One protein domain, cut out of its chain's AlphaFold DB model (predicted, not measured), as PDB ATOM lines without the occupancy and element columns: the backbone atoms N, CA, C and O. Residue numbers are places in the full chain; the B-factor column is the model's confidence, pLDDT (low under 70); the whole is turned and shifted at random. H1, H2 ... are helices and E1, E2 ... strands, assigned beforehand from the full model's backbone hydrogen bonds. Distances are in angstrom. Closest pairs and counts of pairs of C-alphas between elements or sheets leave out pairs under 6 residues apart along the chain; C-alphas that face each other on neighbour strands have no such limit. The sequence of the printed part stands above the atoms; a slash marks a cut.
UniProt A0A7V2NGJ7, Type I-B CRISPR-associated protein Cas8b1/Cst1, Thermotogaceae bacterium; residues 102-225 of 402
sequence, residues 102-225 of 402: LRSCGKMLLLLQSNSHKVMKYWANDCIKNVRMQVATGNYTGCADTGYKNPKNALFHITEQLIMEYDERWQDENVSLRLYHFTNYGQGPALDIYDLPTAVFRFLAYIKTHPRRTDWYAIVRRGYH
ATOM      1  N   LEU A 102      36.263  57.404  31.838       96.31
ATOM      2  CA  LEU A 102      36.759  56.998  33.151       96.31
ATOM      3  C   LEU A 102      35.771  57.374  34.256       96.31
ATOM      4  O   LEU A 102      35.065  58.383  34.174       96.31
ATOM      5  N   ARG A 103      35.798  56.598  35.339       96.50
ATOM      6  CA  ARG A 103      35.155  56.940  36.617       96.50
ATOM      7  C   ARG A 103      36.195  57.067  37.728       96.50
ATOM      8  O   ARG A 103      37.284  56.517  37.619       96.50
ATOM      9  N   SER A 104      35.871  57.782  38.797       95.44
ATOM     10  CA  SER A 104      36.710  57.881  39.997       95.44
ATOM     11  C   SER A 104      36.301  56.820  41.026       95.44
ATOM     12  O   SER A 104      35.114  56.544  41.207       95.44
ATOM     13  N   CYS A 105      37.284  56.229  41.708       95.19
ATOM     14  CA  CYS A 105      37.079  55.324  42.842       95.19
ATOM     15  C   CYS A 105      38.191  55.544  43.868       95.19
ATOM     16  O   CYS A 105      39.369  55.252  43.620       95.19
ATOM     17  N   GLY A 106      37.823  56.107  45.018       90.12
ATOM     18  CA  GLY A 106      38.782  56.562  46.019       90.12
ATOM     19  C   GLY A 106      39.751  57.612  45.457       90.12
ATOM     20  O   GLY A 106      39.352  58.713  45.087       90.12
ATOM     21  N   LYS A 107      41.050  57.291  45.431       89.94
ATOM     22  CA  LYS A 107      42.119  58.198  44.962       89.94
ATOM     23  C   LYS A 107      42.621  57.885  43.547       89.94
ATOM     24  O   LYS A 107      43.617  58.465  43.123       89.94
ATOM     25  N   MET A 108      41.975  56.958  42.848       94.88
ATOM     26  CA  MET A 108      42.413  56.422  41.558       94.88
ATOM     27  C   MET A 108      41.239  56.386  40.570       94.88
ATOM     28  O   MET A 108      40.096  56.698  40.916       94.88
ATOM     29  N   LEU A 109      41.546  56.056  39.322       96.81
ATOM     30  CA  LEU A 109      40.618  56.041  38.198       96.81
ATOM     31  C   LEU A 109      40.258  54.610  37.814       96.81
ATOM     32  O   LEU A 109      41.067  53.701  37.954       96.81
ATOM     33  N   LEU A 110      39.042  54.435  37.312       97.56
ATOM     34  CA  LEU A 110      38.496  53.179  36.832       97.56
ATOM     35  C   LEU A 110      38.276  53.234  35.327       97.56
ATOM     36  O   LEU A 110      37.588  54.128  34.827       97.56
ATOM     37  N   LEU A 111      38.799  52.227  34.635       97.12
ATOM     38  CA  LEU A 111      38.455  51.907  33.257       97.12
ATOM     39  C   LEU A 111      37.848  50.506  33.217       97.12
ATOM     40  O   LEU A 111      38.488  49.537  33.623       97.12
ATOM     41  N   LEU A 112      36.621  50.407  32.712       97.69
ATOM     42  CA  LEU A 112      35.954  49.131  32.493       97.69
ATOM     43  C   LEU A 112      36.249  48.620  31.079       97.69
ATOM     44  O   LEU A 112      36.148  49.365  30.103       97.69
ATOM     45  N   GLN A 113      36.567  47.336  30.971       96.69
ATOM     46  CA  GLN A 113      36.662  46.597  29.722       96.69
ATOM     47  C   GLN A 113      35.757  45.366  29.789       96.69
ATOM     48  O   GLN A 113      35.550  44.774  30.847       96.69
ATOM     49  N   SER A 114      35.203  44.983  28.642       97.75
ATOM     50  CA  SER A 114      34.413  43.769  28.497       97.75
ATOM     51  C   SER A 114      34.560  43.173  27.101       97.75
ATOM     52  O   SER A 114      34.872  43.875  26.136       97.75
ATOM     53  N   ASN A 115      34.302  41.871  26.994       96.38
ATOM     54  CA  ASN A 115      34.095  41.181  25.724       96.38
ATOM     55  C   ASN A 115      32.739  41.526  25.072       96.38
ATOM     56  O   ASN A 115      32.598  41.352  23.863       96.38
ATOM     57  N   SER A 116      31.749  42.018  25.830       97.06
ATOM     58  CA  SER A 116      30.446  42.419  25.282       97.06
ATOM     59  C   SER A 116      30.481  43.857  24.765       97.06
ATOM     60  O   SER A 116      30.720  44.817  25.503       97.06
ATOM     61  N   HIS A 117      30.169  44.027  23.477       96.69
ATOM     62  CA  HIS A 117      30.045  45.346  22.856       96.69
ATOM     63  C   HIS A 117      28.905  46.177  23.470       96.69
ATOM     64  O   HIS A 117      28.996  47.405  23.492       96.69
ATOM     65  N   LYS A 118      27.852  45.524  23.987       97.06
ATOM     66  CA  LYS A 118      26.739  46.201  24.665       97.06
ATOM     67  C   LYS A 118      27.214  46.840  25.958       97.06
ATOM     68  O   LYS A 118      27.005  48.033  26.148       97.06
ATOM     69  N   VAL A 119      27.951  46.087  26.777       97.62
ATOM     70  CA  VAL A 119      28.570  46.604  28.006       97.62
ATOM     71  C   VAL A 119      29.454  47.811  27.709       97.62
ATOM     72  O   VAL A 119      29.293  48.856  28.338       97.62
ATOM     73  N   MET A 120      30.343  47.702  26.716       97.31
ATOM     74  CA  MET A 120      31.234  48.808  26.347       97.31
ATOM     75  C   MET A 120      30.463  50.048  25.881       97.31
ATOM     76  O   MET A 120      30.825  51.172  26.233       97.31
ATOM     77  N   LYS A 121      29.375  49.855  25.125       96.94
ATOM     78  CA  LYS A 121      28.493  50.937  24.674       96.94
ATOM     79  C   LYS A 121      27.763  51.604  25.841       96.94
ATOM     80  O   LYS A 121      27.732  52.831  25.897       96.94
ATOM     81  N   TYR A 122      27.190  50.828  26.760       96.81
ATOM     82  CA  TYR A 122      26.471  51.358  27.921       96.81
ATOM     83  C   TYR A 122      27.400  52.115  28.862       96.81
ATOM     84  O   TYR A 122      27.134  53.274  29.169       96.81
ATOM     85  N   TRP A 123      28.559  51.541  29.189       96.12
ATOM     86  CA  TRP A 123      29.578  52.216  29.989       96.12
ATOM     87  C   TRP A 123      29.977  53.578  29.405       96.12
ATOM     88  O   TRP A 123      29.994  54.587  30.116       96.12
ATOM     89  N   ALA A 124      30.275  53.622  28.100       95.44
ATOM     90  CA  ALA A 124      30.650  54.859  27.423       95.44
ATOM     91  C   ALA A 124      29.506  55.884  27.435       95.44
ATOM     92  O   ALA A 124      29.736  57.057  27.731       95.44
ATOM     93  N   ASN A 125      28.273  55.450  27.156       95.06
ATOM     94  CA  ASN A 125      27.098  56.320  27.171       95.06
ATOM     95  C   ASN A 125      26.849  56.929  28.553       95.06
ATOM     96  O   ASN A 125      26.598  58.132  28.633       95.06
ATOM     97  N   ASP A 126      26.965  56.148  29.626       93.94
ATOM     98  CA  ASP A 126      26.763  56.633  30.992       93.94
ATOM     99  C   ASP A 126      27.806  57.689  31.371       93.94
ATOM    100  O   ASP A 126      27.472  58.744  31.922       93.94
ATOM    101  N   CYS A 127      29.075  57.448  31.025       95.00
ATOM    102  CA  CYS A 127      30.147  58.407  31.284       95.00
ATOM    103  C   CYS A 127      29.935  59.703  30.483       95.00
ATOM    104  O   CYS A 127      29.989  60.801  31.042       95.00
ATOM    105  N   ILE A 128      29.591  59.596  29.196       95.25
ATOM    106  CA  ILE A 128      29.311  60.757  28.337       95.25
ATOM    107  C   ILE A 128      28.073  61.522  28.821       95.25
ATOM    108  O   ILE A 128      28.067  62.756  28.799       95.25
ATOM    109  N   LYS A 129      27.028  60.826  29.280       95.31
ATOM    110  CA  LYS A 129      25.829  61.437  29.873       95.31
ATOM    111  C   LYS A 129      26.202  62.284  31.088       95.31
ATOM    112  O   LYS A 129      25.738  63.418  31.194       95.31
ATOM    113  N   ASN A 130      27.090  61.786  31.953       94.44
ATOM    114  CA  ASN A 130      27.603  62.554  33.085       94.44
ATOM    115  C   ASN A 130      28.369  63.812  32.636       94.44
ATOM    116  O   ASN A 130      28.088  64.902  33.132       94.44
ATOM    117  N   VAL A 131      29.267  63.696  31.651       95.00
ATOM    118  CA  VAL A 131      30.009  64.850  31.109       95.00
ATOM    119  C   VAL A 131      29.059  65.897  30.519       95.00
ATOM    120  O   VAL A 131      29.175  67.081  30.827       95.00
ATOM    121  N   ARG A 132      28.076  65.478  29.713       96.38
ATOM    122  CA  ARG A 132      27.072  66.382  29.123       96.38
ATOM    123  C   ARG A 132      26.257  67.110  30.190       96.38
ATOM    124  O   ARG A 132      25.992  68.298  30.042       96.38
ATOM    125  N   MET A 133      25.900  66.423  31.273       96.81
ATOM    126  CA  MET A 133      25.207  67.031  32.408       96.81
ATOM    127  C   MET A 133      26.070  68.093  33.109       96.81
ATOM    128  O   MET A 133      25.561  69.163  33.440       96.81
ATOM    129  N   GLN A 134      27.373  67.854  33.291       96.38
ATOM    130  CA  GLN A 134      28.290  68.867  33.837       96.38
ATOM    131  C   GLN A 134      28.378  70.106  32.936       96.38
ATOM    132  O   GLN A 134      28.350  71.228  33.434       96.38
ATOM    133  N   VAL A 135      28.436  69.912  31.613       96.00
ATOM    134  CA  VAL A 135      28.436  71.016  30.637       96.00
ATOM    135  C   VAL A 135      27.134  71.815  30.715       96.00
ATOM    136  O   VAL A 135      27.178  73.036  30.823       96.00
ATOM    137  N   ALA A 136      25.981  71.139  30.716       97.44
ATOM    138  CA  ALA A 136      24.670  71.789  30.745       97.44
ATOM    139  C   ALA A 136      24.414  72.576  32.042       97.44
ATOM    140  O   ALA A 136      23.754  73.611  32.018       97.44
ATOM    141  N   THR A 137      24.934  72.093  33.171       96.56
ATOM    142  CA  THR A 137      24.754  72.729  34.489       96.56
ATOM    143  C   THR A 137      25.855  73.731  34.841       96.56
ATOM    144  O   THR A 137      25.720  74.469  35.813       96.56
ATOM    145  N   GLY A 138      26.972  73.731  34.108       95.88
ATOM    146  CA  GLY A 138      28.183  74.475  34.463       95.88
ATOM    147  C   GLY A 138      28.909  73.945  35.711       95.88
ATOM    148  O   GLY A 138      29.923  74.520  36.114       95.88
ATOM    149  N   ASN A 139      28.430  72.856  36.326       95.31
ATOM    150  CA  ASN A 139      29.028  72.260  37.517       95.31
ATOM    151  C   ASN A 139      29.991  71.126  37.141       95.31
ATOM    152  O   ASN A 139      29.616  69.965  36.999       95.31
ATOM    153  N   TYR A 140      31.261  71.481  36.982       95.00
ATOM    154  CA  TYR A 140      32.307  70.580  36.511       95.00
ATOM    155  C   TYR A 140      33.000  69.828  37.659       95.00
ATOM    156  O   TYR A 140      33.956  70.331  38.269       95.00
ATOM    157  N   THR A 141      32.565  68.598  37.912       93.25
ATOM    158  CA  THR A 141      33.016  67.731  39.012       93.25
ATOM    159  C   THR A 141      34.172  66.790  38.656       93.25
ATOM    160  O   THR A 141      34.776  66.222  39.560       93.25
ATOM    161  N   GLY A 142      34.559  66.678  37.380       92.69
ATOM    162  CA  GLY A 142      35.613  65.753  36.933       92.69
ATOM    163  C   GLY A 142      35.042  64.439  36.393       92.69
ATOM    164  O   GLY A 142      33.894  64.397  35.961       92.69
ATOM    165  N   CYS A 143      35.830  63.362  36.405       93.12
ATOM    166  CA  CYS A 143      35.333  62.027  36.054       93.12
ATOM    167  C   CYS A 143      34.270  61.576  37.068       93.12
ATOM    168  O   CYS A 143      34.459  61.774  38.272       93.12
ATOM    169  N   ALA A 144      33.185  60.951  36.596       91.38
ATOM    170  CA  ALA A 144      32.065  60.534  37.442       91.38
ATOM    171  C   ALA A 144      32.545  59.656  38.608       91.38
ATOM    172  O   ALA A 144      33.278  58.695  38.388       91.38
ATOM    173  N   ASP A 145      32.158  59.980  39.838       91.94
ATOM    174  CA  ASP A 145      32.535  59.202  41.019       91.94
ATOM    175  C   ASP A 145      31.590  58.007  41.185       91.94
ATOM    176  O   ASP A 145      30.374  58.145  41.050       91.94
ATOM    177  N   THR A 146      32.147  56.831  41.464       91.44
ATOM    178  CA  THR A 146      31.355  55.639  41.799       91.44
ATOM    179  C   THR A 146      30.707  55.738  43.179       91.44
ATOM    180  O   THR A 146      29.757  55.016  43.460       91.44
ATOM    181  N   GLY A 147      31.219  56.605  44.054       93.56
ATOM    182  CA  GLY A 147      30.832  56.683  45.459       93.56
ATOM    183  C   GLY A 147      31.473  55.595  46.324       93.56
ATOM    184  O   GLY A 147      31.217  55.559  47.525       93.56
ATOM    185  N   TYR A 148      32.314  54.727  45.754       95.12
ATOM    186  CA  TYR A 148      33.031  53.671  46.467       95.12
ATOM    187  C   TYR A 148      34.518  54.015  46.603       95.12
ATOM    188  O   TYR A 148      35.129  54.631  45.727       95.12
ATOM    189  N   LYS A 149      35.114  53.602  47.722       94.50
ATOM    190  CA  LYS A 149      36.568  53.644  47.935       94.50
ATOM    191  C   LYS A 149      37.235  52.348  47.485       94.50
ATOM    192  O   LYS A 149      38.302  52.407  46.877       94.50
ATOM    193  N   ASN A 150      36.583  51.217  47.746       95.94
ATOM    194  CA  ASN A 150      37.066  49.896  47.376       95.94
ATOM    195  C   ASN A 150      36.695  49.559  45.915       95.94
ATOM    196  O   ASN A 150      35.504  49.527  45.584       95.94
ATOM    197  N   PRO A 151      37.672  49.270  45.035       96.38
ATOM    198  CA  PRO A 151      37.411  49.011  43.620       96.38
ATOM    199  C   PRO A 151      36.663  47.697  43.366       96.38
ATOM    200  O   PRO A 151      35.927  47.605  42.386       96.38
ATOM    201  N   LYS A 152      36.790  46.691  44.246       97.00
ATOM    202  CA  LYS A 152      36.040  45.432  44.125       97.00
ATOM    203  C   LYS A 152      34.558  45.674  44.400       97.00
ATOM    204  O   LYS A 152      33.726  45.258  43.603       97.00
ATOM    205  N   ASN A 153      34.216  46.433  45.442       96.44
ATOM    206  CA  ASN A 153      32.818  46.809  45.696       96.44
ATOM    207  C   ASN A 153      32.259  47.667  44.551       96.44
ATOM    208  O   ASN A 153      31.146  47.422  44.088       96.44
ATOM    209  N   ALA A 154      33.058  48.614  44.042       96.88
ATOM    210  CA  ALA A 154      32.688  49.417  42.881       96.88
ATOM    211  C   ALA A 154      32.392  48.545  41.648       96.88
ATOM    212  O   ALA A 154      31.421  48.805  40.944       96.88
ATOM    213  N   LEU A 155      33.186  47.493  41.399       97.88
ATOM    214  CA  LEU A 155      32.963  46.542  40.304       97.88
ATOM    215  C   LEU A 155      31.593  45.864  40.408       97.88
ATOM    216  O   LEU A 155      30.855  45.836  39.423       97.88
ATOM    217  N   PHE A 156      31.232  45.350  41.586       97.69
ATOM    218  CA  PHE A 156      29.924  44.722  41.792       97.69
ATOM    219  C   PHE A 156      28.781  45.728  41.657       97.69
ATOM    220  O   PHE A 156      27.803  45.427  40.980       97.69
ATOM    221  N   HIS A 157      28.934  46.939  42.194       95.56
ATOM    222  CA  HIS A 157      27.931  47.992  42.049       95.56
ATOM    223  C   HIS A 157      27.722  48.416  40.587       95.56
ATOM    224  O   HIS A 157      26.592  48.498  40.116       95.56
ATOM    225  N   ILE A 158      28.807  48.631  39.836       96.12
ATOM    226  CA  ILE A 158      28.752  48.936  38.397       96.12
ATOM    227  C   ILE A 158      28.067  47.795  37.637       96.12
ATOM    228  O   ILE A 158      27.241  48.040  36.760       96.12
ATOM    229  N   THR A 159      28.402  46.550  37.978       97.25
ATOM    230  CA  THR A 159      27.808  45.359  37.359       97.25
ATOM    231  C   THR A 159      26.308  45.289  37.627       97.25
ATOM    232  O   THR A 159      25.533  45.038  36.709       97.25
ATOM    233  N   GLU A 160      25.892  45.540  38.865       94.75
ATOM    234  CA  GLU A 160      24.488  45.562  39.254       94.75
ATOM    235  C   GLU A 160      23.716  46.669  38.532       94.75
ATOM    236  O   GLU A 160      22.680  46.381  37.936       94.75
ATOM    237  N   GLN A 161      24.241  47.899  38.507       94.06
ATOM    238  CA  GLN A 161      23.644  49.011  37.760       94.06
ATOM    239  C   GLN A 161      23.439  48.646  36.290       94.06
ATOM    240  O   GLN A 161      22.338  48.790  35.763       94.06
ATOM    241  N   LEU A 162      24.478  48.101  35.651       95.38
ATOM    242  CA  LEU A 162      24.425  47.683  34.254       95.38
ATOM    243  C   LEU A 162      23.363  46.604  34.019       95.38
ATOM    244  O   LEU A 162      22.590  46.684  33.065       95.38
ATOM    245  N   ILE A 163      23.310  45.603  34.898       95.56
ATOM    246  CA  ILE A 163      22.332  44.521  34.812       95.56
ATOM    247  C   ILE A 163      20.917  45.056  35.031       95.56
ATOM    248  O   ILE A 163      19.995  44.593  34.364       95.56
ATOM    249  N   MET A 164      20.713  46.011  35.942       92.25
ATOM    250  CA  MET A 164      19.402  46.558  36.293       92.25
ATOM    251  C   MET A 164      18.843  47.540  35.269       92.25
ATOM    252  O   MET A 164      17.686  47.380  34.882       92.25
ATOM    253  N   GLU A 165      19.640  48.524  34.855       94.06
ATOM    254  CA  GLU A 165      19.205  49.656  34.028       94.06
ATOM    255  C   GLU A 165      18.836  49.228  32.605       94.06
ATOM    256  O   GLU A 165      17.918  49.784  32.004       94.06
ATOM    257  N   TYR A 166      19.507  48.201  32.086       92.81
ATOM    258  CA  TYR A 166      19.330  47.740  30.716       92.81
ATOM    259  C   TYR A 166      18.578  46.403  30.672       92.81
ATOM    260  O   TYR A 166      18.962  45.419  31.316       92.81
ATOM    261  N   ASP A 167      17.484  46.377  29.909       90.75
ATOM    262  CA  ASP A 167      16.670  45.182  29.672       90.75
ATOM    263  C   ASP A 167      17.278  44.330  28.553       90.75
ATOM    264  O   ASP A 167      16.918  44.422  27.382       90.75
ATOM    265  N   GLU A 168      18.273  43.534  28.926       93.62
ATOM    266  CA  GLU A 168      19.000  42.640  28.033       93.62
ATOM    267  C   GLU A 168      18.984  41.214  28.588       93.62
ATOM    268  O   GLU A 168      18.903  40.984  29.800       93.62
ATOM    269  N   ARG A 169      19.135  40.224  27.701       92.50
ATOM    270  CA  ARG A 169      19.297  38.814  28.094       92.50
ATOM    271  C   ARG A 169      20.727  38.537  28.548       92.50
ATOM    272  O   ARG A 169      21.474  37.785  27.929       92.50
ATOM    273  N   TRP A 170      21.103  39.156  29.661       94.31
ATOM    274  CA  TRP A 170      22.461  39.146  30.202       94.31
ATOM    275  C   TRP A 170      23.040  37.746  30.458       94.31
ATOM    276  O   TRP A 170      24.251  37.558  30.351       94.31
ATOM    277  N   GLN A 171      22.196  36.752  30.748       90.81
ATOM    278  CA  GLN A 171      22.636  35.365  30.952       90.81
ATOM    279  C   GLN A 171      23.200  34.722  29.665       90.81
ATOM    280  O   GLN A 171      24.120  33.900  29.742       90.81
ATOM    281  N   ASP A 172      22.730  35.150  28.489       91.62
ATOM    282  CA  ASP A 172      23.102  34.574  27.186       91.62
ATOM    283  C   ASP A 172      24.364  35.230  26.586       91.62
ATOM    284  O   ASP A 172      25.059  34.636  25.763       91.62
ATOM    285  N   GLU A 173      24.713  36.438  27.039       91.88
ATOM    286  CA  GLU A 173      25.791  37.274  26.483       91.88
ATOM    287  C   GLU A 173      27.216  36.782  26.802       91.88
ATOM    288  O   GLU A 173      28.171  37.244  26.183       91.88
ATOM    289  N   ASN A 174      27.390  35.860  27.762       92.75
ATOM    290  CA  ASN A 174      28.710  35.425  28.253       92.75
ATOM    291  C   ASN A 174      29.625  36.606  28.648       92.75
ATOM    292  O   ASN A 174      30.822  36.608  28.349       92.75
ATOM    293  N   VAL A 175      29.068  37.625  29.305       96.56
ATOM    294  CA  VAL A 175      29.831  38.821  29.684       96.56
ATOM    295  C   VAL A 175      30.964  38.453  30.641       96.56
ATOM    296  O   VAL A 175      30.758  37.767  31.637       96.56
ATOM    297  N   SER A 176      32.161  38.942  30.353       94.94
ATOM    298  CA  SER A 176      33.291  39.041  31.275       94.94
ATOM    299  C   SER A 176      33.632  40.514  31.454       94.94
ATOM    300  O   SER A 176      33.638  41.254  30.462       94.94
ATOM    301  N   LEU A 177      33.941  40.939  32.677       98.06
ATOM    302  CA  LEU A 177      34.365  42.312  32.951       98.06
ATOM    303  C   LEU A 177      35.792  42.323  33.483       98.06
ATOM    304  O   LEU A 177      36.140  41.506  34.330       98.06
ATOM    305  N   ARG A 178      36.574  43.296  33.032       98.31
ATOM    306  CA  ARG A 178      37.871  43.646  33.594       98.31
ATOM    307  C   ARG A 178      37.847  45.103  34.014       98.31
ATOM    308  O   ARG A 178      37.535  45.983  33.214       98.31
ATOM    309  N   LEU A 179      38.196  45.357  35.262       98.12
ATOM    310  CA  LEU A 179      38.303  46.688  35.828       98.12
ATOM    311  C   LEU A 179      39.774  47.025  36.039       98.12
ATOM    312  O   LEU A 179      40.452  46.386  36.839       98.12
ATOM    313  N   TYR A 180      40.255  48.039  35.331       98.12
ATOM    314  CA  TYR A 180      41.564  48.632  35.575       98.12
ATOM    315  C   TYR A 180      41.387  49.764  36.585       98.12
ATOM    316  O   TYR A 180      40.704  50.747  36.292       98.12
ATOM    317  N   HIS A 181      41.998  49.635  37.758       97.69
ATOM    318  CA  HIS A 181      42.046  50.667  38.791       97.69
ATOM    319  C   HIS A 181      43.448  51.250  38.816       97.69
ATOM    320  O   HIS A 181      44.403  50.573  39.182       97.69
ATOM    321  N   PHE A 182      43.604  52.483  38.344       96.94
ATOM    322  CA  PHE A 182      44.930  53.018  38.069       96.94
ATOM    323  C   PHE A 182      45.100  54.494  38.411       96.94
ATOM    324  O   PHE A 182      44.153  55.273  38.525       96.94
ATOM    325  N   THR A 183      46.359  54.889  38.539       95.19
ATOM    326  CA  THR A 183      46.798  56.282  38.521       95.19
ATOM    327  C   THR A 183      48.108  56.364  37.763       95.19
ATOM    328  O   THR A 183      48.984  55.521  37.930       95.19
ATOM    329  N   ASN A 184      48.266  57.394  36.938       93.12
ATOM    330  CA  ASN A 184      49.519  57.698  36.255       93.12
ATOM    331  C   ASN A 184      50.267  58.851  36.955       93.12
ATOM    332  O   ASN A 184      51.085  59.544  36.353       93.12
ATOM    333  N   TYR A 185      49.978  59.093  38.238       86.81
ATOM    334  CA  TYR A 185      50.599  60.164  39.010       86.81
ATOM    335  C   TYR A 185      52.129  60.018  39.061       86.81
ATOM    336  O   TYR A 185      52.668  58.953  39.351       86.81
ATOM    337  N   GLY A 186      52.852  61.114  38.805       75.44
ATOM    338  CA  GLY A 186      54.281  61.071  38.482       75.44
ATOM    339  C   GLY A 186      55.208  60.448  39.537       75.44
ATOM    340  O   GLY A 186      56.244  59.915  39.147       75.44
ATOM    341  N   GLN A 187      54.850  60.507  40.825       75.50
ATOM    342  CA  GLN A 187      55.645  59.980  41.950       75.50
ATOM    343  C   GLN A 187      55.183  58.603  42.455       75.50
ATOM    344  O   GLN A 187      55.748  58.086  43.413       75.50
ATOM    345  N   GLY A 188      54.167  58.005  41.834       83.31
ATOM    346  CA  GLY A 188      53.630  56.716  42.259       83.31
ATOM    347  C   GLY A 188      52.559  56.223  41.298       83.31
ATOM    348  O   GLY A 188      51.393  56.177  41.692       83.31
ATOM    349  N   PRO A 189      52.914  55.928  40.032       90.12
ATOM    350  CA  PRO A 189      51.984  55.269  39.136       90.12
ATOM    351  C   PRO A 189      51.652  53.888  39.705       90.12
ATOM    352  O   PRO A 189      52.533  53.187  40.203       90.12
ATOM    353  N   ALA A 190      50.384  53.513  39.643       94.38
ATOM    354  CA  ALA A 190      49.898  52.238  40.149       94.38
ATOM    355  C   ALA A 190      48.795  51.714  39.238       94.38
ATOM    356  O   ALA A 190      48.052  52.496  38.636       94.38
ATOM    357  N   LEU A 191      48.708  50.392  39.147       95.56
ATOM    358  CA  LEU A 191      47.690  49.684  38.396       95.56
ATOM    359  C   LEU A 191      47.335  48.399  39.135       95.56
ATOM    360  O   LEU A 191      48.183  47.525  39.287       95.56
ATOM    361  N   ASP A 192      46.064  48.282  39.480       97.19
ATOM    362  CA  ASP A 192      45.433  47.051  39.916       97.19
ATOM    363  C   ASP A 192      44.405  46.617  38.865       97.19
ATOM    364  O   ASP A 192      43.746  47.443  38.224       97.19
ATOM    365  N   ILE A 193      44.284  45.308  38.657       97.81
ATOM    366  CA  ILE A 193      43.358  44.724  37.686       97.81
ATOM    367  C   ILE A 193      42.451  43.745  38.421       97.81
ATOM    368  O   ILE A 193      42.931  42.846  39.110       97.81
ATOM    369  N   TYR A 194      41.143  43.908  38.240       97.75
ATOM    370  CA  TYR A 194      40.131  43.027  38.814       97.75
ATOM    371  C   TYR A 194      39.274  42.429  37.708       97.75
ATOM    372  O   TYR A 194      38.698  43.158  36.903       97.75
ATOM    373  N   ASP A 195      39.169  41.106  37.691       97.50
ATOM    374  CA  ASP A 195      38.362  40.375  36.721       97.50
ATOM    375  C   ASP A 195      37.091  39.855  37.384       97.50
ATOM    376  O   ASP A 195      37.163  39.143  38.383       97.50
ATOM    377  N   LEU A 196      35.930  40.178  36.812       98.00
ATOM    378  CA  LEU A 196      34.664  39.538  37.152       98.00
ATOM    379  C   LEU A 196      34.456  38.333  36.218       98.00
ATOM    380  O   LEU A 196      34.223  38.530  35.016       98.00
ATOM    381  N   PRO A 197      34.495  37.093  36.737       95.62
ATOM    382  CA  PRO A 197      34.297  35.907  35.913       95.62
ATOM    383  C   PRO A 197      32.892  35.857  35.301       95.62
ATOM    384  O   PRO A 197      31.908  36.224  35.945       95.62
ATOM    385  N   THR A 198      32.768  35.293  34.095       97.25
ATOM    386  CA  THR A 198      31.475  35.148  33.399       97.25
ATOM    387  C   THR A 198      30.428  34.392  34.211       97.25
ATOM    388  O   THR A 198      29.260  34.769  34.215       97.25
ATOM    389  N   ALA A 199      30.846  33.358  34.944       97.69
ATOM    390  CA  ALA A 199      29.966  32.610  35.837       97.69
ATOM    391  C   ALA A 199      29.358  33.499  36.939       97.69
ATOM    392  O   ALA A 199      28.171  33.398  37.244       97.69
ATOM    393  N   VAL A 200      30.154  34.414  37.501       98.19
ATOM    394  CA  VAL A 200      29.685  35.360  38.522       98.19
ATOM    395  C   VAL A 200      28.736  36.380  37.899       98.19
ATOM    396  O   VAL A 200      27.664  36.616  38.447       98.19
ATOM    397  N   PHE A 201      29.068  36.933  36.728       98.19
ATOM    398  CA  PHE A 201      28.171  37.855  36.025       98.19
ATOM    399  C   PHE A 201      26.808  37.210  35.728       98.19
ATOM    400  O   PHE A 201      25.767  37.805  36.002       98.19
ATOM    401  N   ARG A 202      26.796  35.969  35.223       97.56
ATOM    402  CA  ARG A 202      25.560  35.210  34.971       97.56
ATOM    403  C   ARG A 202      24.742  34.986  36.228       97.56
ATOM    404  O   ARG A 202      23.529  35.163  36.196       97.56
ATOM    405  N   PHE A 203      25.400  34.639  37.328       97.88
ATOM    406  CA  PHE A 203      24.742  34.501  38.618       97.88
ATOM    407  C   PHE A 203      24.068  35.806  39.063       97.88
ATOM    408  O   PHE A 203      22.891  35.786  39.419       97.88
ATOM    409  N   LEU A 204      24.748  36.951  38.951       97.44
ATOM    410  CA  LEU A 204      24.158  38.261  39.256       97.44
ATOM    411  C   LEU A 204      22.988  38.603  38.313       97.44
ATOM    412  O   LEU A 204      21.950  39.097  38.755       97.44
ATOM    413  N   ALA A 205      23.111  38.280  37.023       97.06
ATOM    414  CA  ALA A 205      22.040  38.461  36.044       97.06
ATOM    415  C   ALA A 205      20.816  37.583  36.349       97.06
ATOM    416  O   ALA A 205      19.677  38.020  36.184       97.06
ATOM    417  N   TYR A 206      21.035  36.357  36.827       96.88
ATOM    418  CA  TYR A 206      19.976  35.464  37.285       96.88
ATOM    419  C   TYR A 206      19.273  35.999  38.534       96.88
ATOM    420  O   TYR A 206      18.039  36.051  38.558       96.88
ATOM    421  N   ILE A 207      20.030  36.493  39.520       95.94
ATOM    422  CA  ILE A 207      19.478  37.096  40.741       95.94
ATOM    423  C   ILE A 207      18.473  38.206  40.414       95.94
ATOM    424  O   ILE A 207      17.393  38.205  41.001       95.94
ATOM    425  N   LYS A 208      18.760  39.101  39.449       90.62
ATOM    426  CA  LYS A 208      17.835  40.188  39.042       90.62
ATOM    427  C   LYS A 208      16.424  39.673  38.737       90.62
ATOM    428  O   LYS A 208      15.434  40.319  39.091       90.62
ATOM    429  N   THR A 209      16.342  38.527  38.063       90.19
ATOM    430  CA  THR A 209      15.083  37.917  37.609       90.19
ATOM    431  C   THR A 209      14.424  37.023  38.658       90.19
ATOM    432  O   THR A 209      13.270  36.630  38.497       90.19
ATOM    433  N   HIS A 210      15.131  36.697  39.737       94.94
ATOM    434  CA  HIS A 210      14.675  35.722  40.713       94.94
ATOM    435  C   HIS A 210      13.700  36.344  41.741       94.94
ATOM    436  O   HIS A 210      13.965  37.434  42.254       94.94
ATOM    437  N   PRO A 211      12.612  35.652  42.148       94.94
ATOM    438  CA  PRO A 211      11.654  36.175  43.135       94.94
ATOM    439  C   PRO A 211      12.277  36.544  44.490       94.94
ATOM    440  O   PRO A 211      11.821  37.460  45.165       94.94
ATOM    441  N   ARG A 212      13.350  35.845  44.876       94.25
ATOM    442  CA  ARG A 212      14.120  36.071  46.113       94.25
ATOM    443  C   ARG A 212      15.290  37.056  45.965       94.25
ATOM    444  O   ARG A 212      16.233  37.001  46.745       94.25
ATOM    445  N   ARG A 213      15.274  37.946  44.970       93.00
ATOM    446  CA  ARG A 213      16.378  38.900  44.740       93.00
ATOM    447  C   ARG A 213      16.713  39.777  45.949       93.00
ATOM    448  O   ARG A 213      17.851  40.181  46.103       93.00
ATOM    449  N   THR A 214      15.746  40.069  46.819       93.06
ATOM    450  CA  THR A 214      15.987  40.880  48.022       93.06
ATOM    451  C   THR A 214      16.907  40.184  49.020       93.06
ATOM    452  O   THR A 214      17.663  40.847  49.727       93.06
ATOM    453  N   ASP A 215      16.884  38.851  49.041       94.25
ATOM    454  CA  ASP A 215      17.697  38.046  49.948       94.25
ATOM    455  C   ASP A 215      19.181  38.098  49.549       94.25
ATOM    456  O   ASP A 215      20.053  37.996  50.409       94.25
ATOM    457  N   TRP A 216      19.484  38.359  48.270       95.12
ATOM    458  CA  TRP A 216      20.850  38.619  47.808       95.12
ATOM    459  C   TRP A 216      21.488  39.808  48.536       95.12
ATOM    460  O   TRP A 216      22.634  39.711  48.968       95.12
ATOM    461  N   TYR A 217      20.745  40.893  48.768       92.31
ATOM    462  CA  TYR A 217      21.273  42.029  49.529       92.31
ATOM    463  C   TYR A 217      21.587  41.661  50.975       92.31
ATOM    464  O   TYR A 217      22.562  42.157  51.528       92.31
ATOM    465  N   ALA A 218      20.802  40.773  51.590       92.75
ATOM    466  CA  ALA A 218      21.095  40.285  52.935       92.75
ATOM    467  C   ALA A 218      22.376  39.433  52.966       92.75
ATOM    468  O   ALA A 218      23.184  39.585  53.881       92.75
ATOM    469  N   ILE A 219      22.603  38.606  51.938       95.62
ATOM    470  CA  ILE A 219      23.850  37.845  51.759       95.62
ATOM    471  C   ILE A 219      25.038  38.802  51.642       95.62
ATOM    472  O   ILE A 219      26.010  38.664  52.379       95.62
ATOM    473  N   VAL A 220      24.949  39.797  50.753       95.25
ATOM    474  CA  VAL A 220      26.006  40.797  50.544       95.25
ATOM    475  C   VAL A 220      26.280  41.595  51.815       95.25
ATOM    476  O   VAL A 220      27.447  41.789  52.152       95.25
ATOM    477  N   ARG A 221      25.244  42.031  52.548       92.25
ATOM    478  CA  ARG A 221      25.405  42.790  53.800       92.25
ATOM    479  C   ARG A 221      26.274  42.045  54.806       92.25
ATOM    480  O   ARG A 221      27.224  42.627  55.310       92.25
ATOM    481  N   ARG A 222      26.050  40.742  54.990       92.19
ATOM    482  CA  ARG A 222      26.857  39.882  55.881       92.19
ATOM    483  C   ARG A 222      28.334  39.776  55.481       92.19
ATOM    484  O   ARG A 222      29.135  39.252  56.245       92.19
ATOM    485  N   GLY A 223      28.696  40.206  54.273       94.19
ATOM    486  CA  GLY A 223      30.083  40.291  53.826       94.19
ATOM    487  C   GLY A 223      30.828  41.533  54.319       94.19
ATOM    488  O   GLY A 223      32.048  41.565  54.192       94.19
ATOM    489  N   TYR A 224      30.135  42.552  54.838       93.62
ATOM    490  CA  TYR A 224      30.761  43.771  55.350       93.62
ATOM    491  C   TYR A 224      31.152  43.640  56.824       93.62
ATOM    492  O   TYR A 224      30.353  43.244  57.666       93.62
ATOM    493  N   HIS A 225      32.365  44.088  57.148       90.50
ATOM    494  CA  HIS A 225      32.902  44.095  58.512       90.50
ATOM    495  C   HIS A 225      32.620  45.426  59.206       90.50
ATOM    496  O   HIS A 225      33.480  46.314  59.267       90.50
TER     497      HIS A 225
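AT A GLANCE: This is residues 102 to 225 of the 402 residues of the protein "Type I-B CRISPR-associated protein Cas8b1/Cst1" of Thermotogaceae bacterium (UniProt A0A7V2NGJ7). A strongly twisted sheet of four antiparallel strands has helix H2 packed slantwise over one face, while the long helix H1 grazes the sheet and runs about perpendicular to H2. H3 packs on the last residues of H2, and H4 folds back after it, with residues 217 to 225 sticking out. The printed part has 124 residues, with four named helices and four named strands that follow along the chain as E1, E2, H1, H2, E3, E4, H3, H4; the sheet's order is E1, E2, E3, E4. The class is mixed, and the whole is compact, with a radius of gyration of the C-alphas of 15.5 A and spans of 45 by 34 by 27 A.

IN THESE COORDINATES: E1, residues 103 to 105, begins at C-alpha 103 (35.155, 56.940, 36.617). E2 is residues 108 to 114, 19.9 A; H1 is 117 to 137, 30.2 A; H2 is 151 to 165, 20.6 A. E3 is residues 177 to 183, 19.5 A; E4 is 190 to 196, 20.1 A; H3 is 198 to 209, 17.1 A. H4, residues 213 to 221, ends at C-alpha 221 (25.405, 42.790, 53.800).

HOW THE PARTS SIT: In the hairpin E1 and E2, N 103 and O 110 are 3.1 A apart, within hydrogen-bond range; so are N 111 and O 180 of E2 and E3, 2.9 A, and N 181 and O 192 of the hairpin E3 and E4, 2.8 A. H2 is on the sheet at a height of 7.2 A, two layers, a helix on one face of a sheet. H2 and H3 touch at a steep tilt of 47 degrees, closest at the C-alphas of Ile 163 and Ala 205, 6.2 A, with residues 159 to 164 of H2 alone. H3 and H4 are close but not clearly touching, closest at the C-alphas of Ile 207 and Arg 213, 5.4 A. Each O i to N i+4 pair is within hydrogen-bond range in H1 and H2, 7 of 8 in H3 and 3 of 5 in H4.

THE WHOLE: The C-alphas farthest apart, of Gln 187 and Pro 211, are 50.0 A apart. The printed part has no cut; the links H1 to H2 and H2 to E3 are long. No printed residue is under 70 in pLDDT.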